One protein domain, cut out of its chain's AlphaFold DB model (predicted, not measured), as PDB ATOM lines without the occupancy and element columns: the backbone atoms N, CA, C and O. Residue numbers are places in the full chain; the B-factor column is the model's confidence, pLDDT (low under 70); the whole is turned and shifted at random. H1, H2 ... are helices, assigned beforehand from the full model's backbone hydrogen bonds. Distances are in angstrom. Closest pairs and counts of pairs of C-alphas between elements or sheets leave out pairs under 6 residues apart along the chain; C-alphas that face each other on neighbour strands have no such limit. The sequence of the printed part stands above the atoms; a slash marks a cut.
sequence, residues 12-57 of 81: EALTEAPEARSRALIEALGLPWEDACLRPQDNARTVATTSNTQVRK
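Overview. This is residues 12 to 57 of the 81 residues of an uncharacterized protein of Thioclava sp. ES.032 (UniProt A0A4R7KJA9). A loose fold in which one longer helix, H2, makes a small helical part with the one-turn helix H3, while a long stretch without a named element, residues 39 to 51, swings away to another one-turn helix, H4, set off from the other helices. The short H1 comes just before H2, and the link from H2 folds back to bring H3 near Glu 19. The printed part has 46 residues with four named helices, in the order H1, H2, H3, H4, and no named strand; its class is all helix. It is loose, with a radius of gyration of the C-alphas of 11.9 A and spans of 29 by 22 by 15 A.

Along the chain. H1 is residues 12 to 16, starting with C-alpha 12 at (56.423, -40.853, 148.630). H2, residues 18 to 28, is 15.2 A from first to last C-alpha, and C-alpha 28 is at (40.448, -42.451, 138.509). H3 is residues 35 to 38, 5.8 A long. H4 is residues 52 to 55, 5.3 A long, ending with C-alpha 55 at (50.732, -52.994, 156.622).

Arrangement. H1 and H2 only just touch, and only at the corner by their link, with 3 pairs of C-alphas within 8 A; the closest are those of Leu 14 and Arg 21, 5.6 A apart. H2 and H3 touch, and their closest C-alphas are those of Glu 19 and Leu 38, 6.6 A apart. H1 and H3 are apart. H4 is apart from H1, H2 and H3. Every O i to N i+4 pair is within hydrogen-bond range in H1 and H2; H3 and H4 are too short for such a pair.

Size, cuts and confidence. The two C-alphas farthest apart are those of Gly 30 and Thr 50, at 30.8 A. The printed part has no cut. The link from H1 to H2 is tight, that from H2 to H3 is short, and that from H3 to H4, with 13 residues, is long. The mean pLDDT of the printed part is 90.7, and no printed residue is under 70.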
ATOM      1  N   GLU A  12      56.082 -41.980 147.770       89.94
ATOM      2  CA  GLU A  12      56.423 -40.853 148.630       89.94
ATOM      3  C   GLU A  12      55.240 -39.885 148.745       89.94
ATOM      4  O   GLU A  12      54.777 -39.605 149.852       89.94
ATOM      5  N   ALA A  13      54.676 -39.451 147.618       91.06
ATOM      6  CA  ALA A  13      53.544 -38.539 147.582       91.06
ATOM      7  C   ALA A  13      52.292 -39.130 148.246       91.06
ATOM      8  O   ALA A  13      51.550 -38.392 148.902       91.06
ATOM      9  N   LEU A  14      52.053 -40.440 148.105       92.12
ATOM     10  CA  LEU A  14      50.963 -41.139 148.788       92.12
ATOM     11  C   LEU A  14      51.152 -41.119 150.309       92.12
ATOM     12  O   LEU A  14      50.197 -40.859 151.032       92.12
ATOM     13  N   THR A  15      52.366 -41.351 150.812       91.19
ATOM     14  CA  THR A  15      52.627 -41.290 152.264       91.19
ATOM     15  C   THR A  15      52.635 -39.861 152.822       91.19
ATOM     16  O   THR A  15      52.346 -39.663 154.003       91.19
ATOM     17  N   GLU A  16      52.920 -38.855 151.987       92.56
ATOM     18  CA  GLU A  16      52.882 -37.433 152.346       92.56
ATOM     19  C   GLU A  16      51.458 -36.866 152.425       92.56
ATOM     20  O   GLU A  16      51.150 -36.117 153.355       92.56
ATOM     21  N   ALA A  17      50.595 -37.240 151.477       93.44
ATOM     22  CA  ALA A  17      49.225 -36.742 151.357       93.44
ATOM     23  C   ALA A  17      48.215 -37.890 151.113       93.44
ATOM     24  O   ALA A  17      47.565 -37.926 150.062       93.44
ATOM     25  N   PRO A  18      48.050 -38.826 152.068       92.88
ATOM     26  CA  PRO A  18      47.323 -40.079 151.852       92.88
ATOM     27  C   PRO A  18      45.868 -39.885 151.450       92.88
ATOM     28  O   PRO A  18      45.391 -40.567 150.551       92.88
ATOM     29  N   GLU A  19      45.171 -38.930 152.060       94.81
ATOM     30  CA  GLU A  19      43.770 -38.645 151.750       94.81
ATOM     31  C   GLU A  19      43.574 -38.129 150.325       94.81
ATOM     32  O   GLU A  19      42.844 -38.737 149.543       94.81
ATOM     33  N   ALA A  20      44.277 -37.056 149.957       95.56
ATOM     34  CA  ALA A  20      44.164 -36.468 148.625       95.56
ATOM     35  C   ALA A  20      44.574 -37.461 147.525       95.56
ATOM     36  O   ALA A  20      43.889 -37.583 146.510       95.56
ATOM     37  N   ARG A  21      45.670 -38.202 147.737       95.44
ATOM     38  CA  ARG A  21      46.176 -39.177 146.761       95.44
ATOM     39  C   ARG A  21      45.282 -40.406 146.642       95.44
ATOM     40  O   ARG A  21      45.021 -40.838 145.525       95.44
ATOM     41  N   SER A  22      44.767 -40.932 147.754       95.25
ATOM     42  CA  SER A  22      43.865 -42.090 147.713       95.25
ATOM     43  C   SER A  22      42.537 -41.730 147.053       95.25
ATOM     44  O   SER A  22      42.046 -42.509 146.245       95.25
ATOM     45  N   ARG A  23      41.975 -40.541 147.322       95.62
ATOM     46  CA  ARG A  23      40.745 -40.096 146.646       95.62
ATOM     47  C   ARG A  23      40.925 -39.976 145.140       95.62
ATOM     48  O   ARG A  23      40.114 -40.530 144.409       95.62
ATOM     49  N   ALA A  24      42.007 -39.338 144.693       94.38
ATOM     50  CA  ALA A  24      42.312 -39.226 143.267       94.38
ATOM     51  C   ALA A  24      42.469 -40.606 142.600       94.38
ATOM     52  O   ALA A  24      42.002 -40.806 141.482       94.38
ATOM     53  N   LEU A  25      43.085 -41.574 143.293       94.44
ATOM     54  CA  LEU A  25      43.219 -42.945 142.795       94.44
ATOM     55  C   LEU A  25      41.858 -43.644 142.669       94.44
ATOM     56  O   LEU A  25      41.571 -44.243 141.639       94.44
ATOM     57  N   ILE A  26      41.014 -43.558 143.699       95.62
ATOM     58  CA  ILE A  26      39.678 -44.169 143.706       95.62
ATOM     59  C   ILE A  26      38.775 -43.543 142.631       95.62
ATOM     60  O   ILE A  26      38.093 -44.272 141.909       95.62
ATOM     61  N   GLU A  27      38.832 -42.221 142.467       94.38
ATOM     62  CA  GLU A  27      38.117 -41.488 141.417       94.38
ATOM     63  C   GLU A  27      38.581 -41.905 140.015       94.38
ATOM     64  O   GLU A  27      37.749 -42.202 139.159       94.38
ATOM     65  N   ALA A  28      39.894 -42.007 139.789       92.44
ATOM     66  CA  ALA A  28      40.448 -42.451 138.509       92.44
ATOM     67  C   ALA A  28      40.031 -43.888 138.147       92.44
ATOM     68  O   ALA A  28      39.914 -44.220 136.969       92.44
ATOM     69  N   LEU A  29      39.776 -44.733 139.151       92.31
ATOM     70  CA  LEU A  29      39.254 -46.090 138.976       92.31
ATOM     71  C   LEU A  29      37.725 -46.133 138.788       92.31
ATOM     72  O   LEU A  29      37.181 -47.206 138.532       92.31
ATOM     73  N   GLY A  30      37.025 -45.000 138.917       93.25
ATOM     74  CA  GLY A  30      35.565 -44.919 138.823       93.25
ATOM     75  C   GLY A  30      34.835 -45.623 139.971       93.25
ATOM     76  O   GLY A  30      33.699 -46.067 139.797       93.25
ATOM     77  N   LEU A  31      35.490 -45.772 141.125       95.25
ATOM     78  CA  LEU A  31      34.948 -46.454 142.299       95.25
ATOM     79  C   LEU A  31      34.365 -45.444 143.307       95.25
ATOM     80  O   LEU A  31      34.830 -44.305 143.380       95.25
ATOM     81  N   PRO A  32      33.363 -45.837 144.113       96.19
ATOM     82  CA  PRO A  32      32.882 -45.002 145.207       96.19
ATOM     83  C   PRO A  32      33.945 -44.869 146.309       96.19
ATOM     84  O   PRO A  32      34.679 -45.811 146.604       96.19
ATOM     85  N   TRP A  33      34.008 -43.692 146.936       96.88
ATOM     86  CA  TRP A  33      34.911 -43.440 148.059       96.88
ATOM     87  C   TRP A  33      34.416 -44.088 149.356       96.88
ATOM     88  O   TRP A  33      33.242 -43.970 149.705       96.88
ATOM     89  N   GLU A  34      35.344 -44.675 150.115       96.44
ATOM     90  CA  GLU A  34      35.127 -45.160 151.478       96.44
ATOM     91  C   GLU A  34      36.260 -44.677 152.396       96.44
ATOM     92  O   GLU A  34      37.439 -44.864 152.093       96.44
ATOM     93  N   ASP A  35      35.937 -44.124 153.570       95.44
ATOM     94  CA  ASP A  35      36.960 -43.641 154.518       95.44
ATOM     95  C   ASP A  35      37.865 -44.763 155.058       95.44
ATOM     96  O   ASP A  35      38.983 -44.515 155.519       95.44
ATOM     97  N   ALA A  36      37.422 -46.021 154.943       94.38
ATOM     98  CA  ALA A  36      38.228 -47.202 155.235       94.38
ATOM     99  C   ALA A  36      39.513 -47.276 154.385       94.38
ATOM    100  O   ALA A  36      40.503 -47.855 154.838       94.38
ATOM    101  N   CYS A  37      39.553 -46.633 153.210       94.12
ATOM    102  CA  CYS A  37      40.760 -46.520 152.384       94.12
ATOM    103  C   CYS A  37      41.924 -45.813 153.105       94.12
ATOM    104  O   CYS A  37      43.080 -46.050 152.764       94.12
ATOM    105  N   LEU A  38      41.647 -44.996 154.127       94.75
ATOM    106  CA  LEU A  38      42.670 -44.319 154.939       94.75
ATOM    107  C   LEU A  38      43.094 -45.116 156.171       94.75
ATOM    108  O   LEU A  38      43.986 -44.696 156.910       94.75
ATOM    109  N   ARG A  39      42.452 -46.263 156.413       93.38
ATOM    110  CA  ARG A  39      42.651 -47.088 157.604       93.38
ATOM    111  C   ARG A  39      42.970 -48.541 157.235       93.38
ATOM    112  O   ARG A  39      42.311 -49.456 157.731       93.38
ATOM    113  N   PRO A  40      43.990 -48.793 156.388       90.81
ATOM    114  CA  PRO A  40      44.333 -50.151 155.965       90.81
ATOM    115  C   PRO A  40      44.683 -51.073 157.143       90.81
ATOM    116  O   PRO A  40      44.449 -52.279 157.064       90.81
ATOM    117  N   GLN A  41      45.182 -50.516 158.253       90.94
ATOM    118  CA  GLN A  41      45.513 -51.260 159.466       90.94
ATOM    119  C   GLN A  41      44.307 -51.956 160.114       90.94
ATOM    120  O   GLN A  41      44.485 -52.991 160.754       90.94
ATOM    121  N   ASP A  42      43.096 -51.431 159.907       92.75
ATOM    122  CA  ASP A  42      41.868 -51.953 160.516       92.75
ATOM    123  C   ASP A  42      41.239 -53.094 159.695       92.75
ATOM    124  O   ASP A  42      40.267 -53.718 160.118       92.75
ATOM    125  N   ASN A  43      41.787 -53.400 158.515       88.81
ATOM    126  CA  ASN A  43      41.272 -54.457 157.653       88.81
ATOM    127  C   ASN A  43      41.474 -55.845 158.290       88.81
ATOM    128  O   ASN A  43      42.600 -56.309 158.430       88.81
ATOM    129  N   ALA A  44      40.398 -56.565 158.607       87.00
ATOM    130  CA  ALA A  44      40.474 -57.861 159.289       87.00
ATOM    131  C   ALA A  44      40.984 -59.035 158.421       87.00
ATOM    132  O   ALA A  44      41.211 -60.128 158.940       87.00
ATOM    133  N   ARG A  45      41.168 -58.852 157.105       88.56
ATOM    134  CA  ARG A  45      41.640 -59.928 156.216       88.56
ATOM    135  C   ARG A  45      43.057 -60.363 156.580       88.56
ATOM    136  O   ARG A  45      43.923 -59.529 156.842       88.56
ATOM    137  N   THR A  46      43.315 -61.668 156.548       83.19
ATOM    138  CA  THR A  46      44.654 -62.227 156.773       83.19
ATOM    139  C   THR A  46      45.621 -61.764 155.684       83.19
ATOM    140  O   THR A  46      45.348 -61.921 154.498       83.19
ATOM    141  N   VAL A  47      46.773 -61.225 156.092       81.38
ATOM    142  CA  VAL A  47      47.863 -60.831 155.188       81.38
ATOM    143  C   VAL A  47      49.028 -61.787 155.416       81.38
ATOM    144  O   VAL A  47      49.735 -61.688 156.414       81.38
ATOM    145  N   ALA A  48      49.214 -62.734 154.501       83.81
ATOM    146  CA  ALA A  48      50.274 -63.740 154.561       83.81
ATOM    147  C   ALA A  48      51.509 -63.297 153.755       83.81
ATOM    148  O   ALA A  48      51.971 -64.004 152.864       83.81
ATOM    149  N   THR A  49      52.018 -62.092 154.023       82.25
ATOM    150  CA  THR A  49      53.219 -61.552 153.366       82.25
ATOM    151  C   THR A  49      54.245 -61.101 154.403       82.25
ATOM    152  O   THR A  49      53.895 -60.750 155.529       82.25
ATOM    153  N   THR A  50      55.525 -61.061 154.029       78.31
ATOM    154  CA  THR A  50      56.614 -60.566 154.896       78.31
ATOM    155  C   THR A  50      56.387 -59.115 155.349       78.31
ATOM    156  O   THR A  50      56.818 -58.720 156.428       78.31
ATOM    157  N   SER A  51      55.633 -58.331 154.574       79.31
ATOM    158  CA  SER A  51      55.243 -56.954 154.902       79.31
ATOM    159  C   SER A  51      54.063 -56.851 155.882       79.31
ATOM    160  O   SER A  51      53.601 -55.742 156.145       79.31
ATOM    161  N   ASN A  52      53.565 -57.963 156.440       80.75
ATOM    162  CA  ASN A  52      52.394 -57.974 157.324       80.75
ATOM    163  C   ASN A  52      52.545 -56.998 158.503       80.75
ATOM    164  O   ASN A  52      51.695 -56.142 158.713       80.75
ATOM    165  N   THR A  53      53.658 -57.033 159.236       81.69
ATOM    166  CA  THR A  53      53.851 -56.123 160.383       81.69
ATOM    167  C   THR A  53      53.857 -54.645 159.974       81.69
ATOM    168  O   THR A  53      53.486 -53.784 160.767       81.69
ATOM    169  N   GLN A  54      54.261 -54.337 158.739       85.00
ATOM    170  CA  GLN A  54      54.263 -52.976 158.206       85.00
ATOM    171  C   GLN A  54      52.858 -52.522 157.789       85.00
ATOM    172  O   GLN A  54      52.461 -51.418 158.149       85.00
ATOM    173  N   VAL A  55      52.087 -53.361 157.088       85.50
ATOM    174  CA  VAL A  55      50.732 -52.994 156.622       85.50
ATOM    175  C   VAL A  55      49.725 -52.854 157.772       85.50
ATOM    176  O   VAL A  55      48.699 -52.201 157.626       85.50
ATOM    177  N   ARG A  56      50.027 -53.443 158.936       89.12
ATOM    178  CA  ARG A  56      49.226 -53.325 160.168       89.12
ATOM    179  C   ARG A  56      49.452 -52.023 160.936       89.12
ATOM    180  O   ARG A  56      48.857 -51.840 161.994       89.12
ATOM    181  N   LYS A  57      50.314 -51.132 160.449       88.81
ATOM    182  CA  LYS A  57      50.513 -49.800 161.029       88.81
ATOM    183  C   LYS A  57      49.668 -48.769 160.272       88.81
ATOM    184  O   LYS A  57      49.476 -48.935 159.068       88.81
TER     185      LYS A  57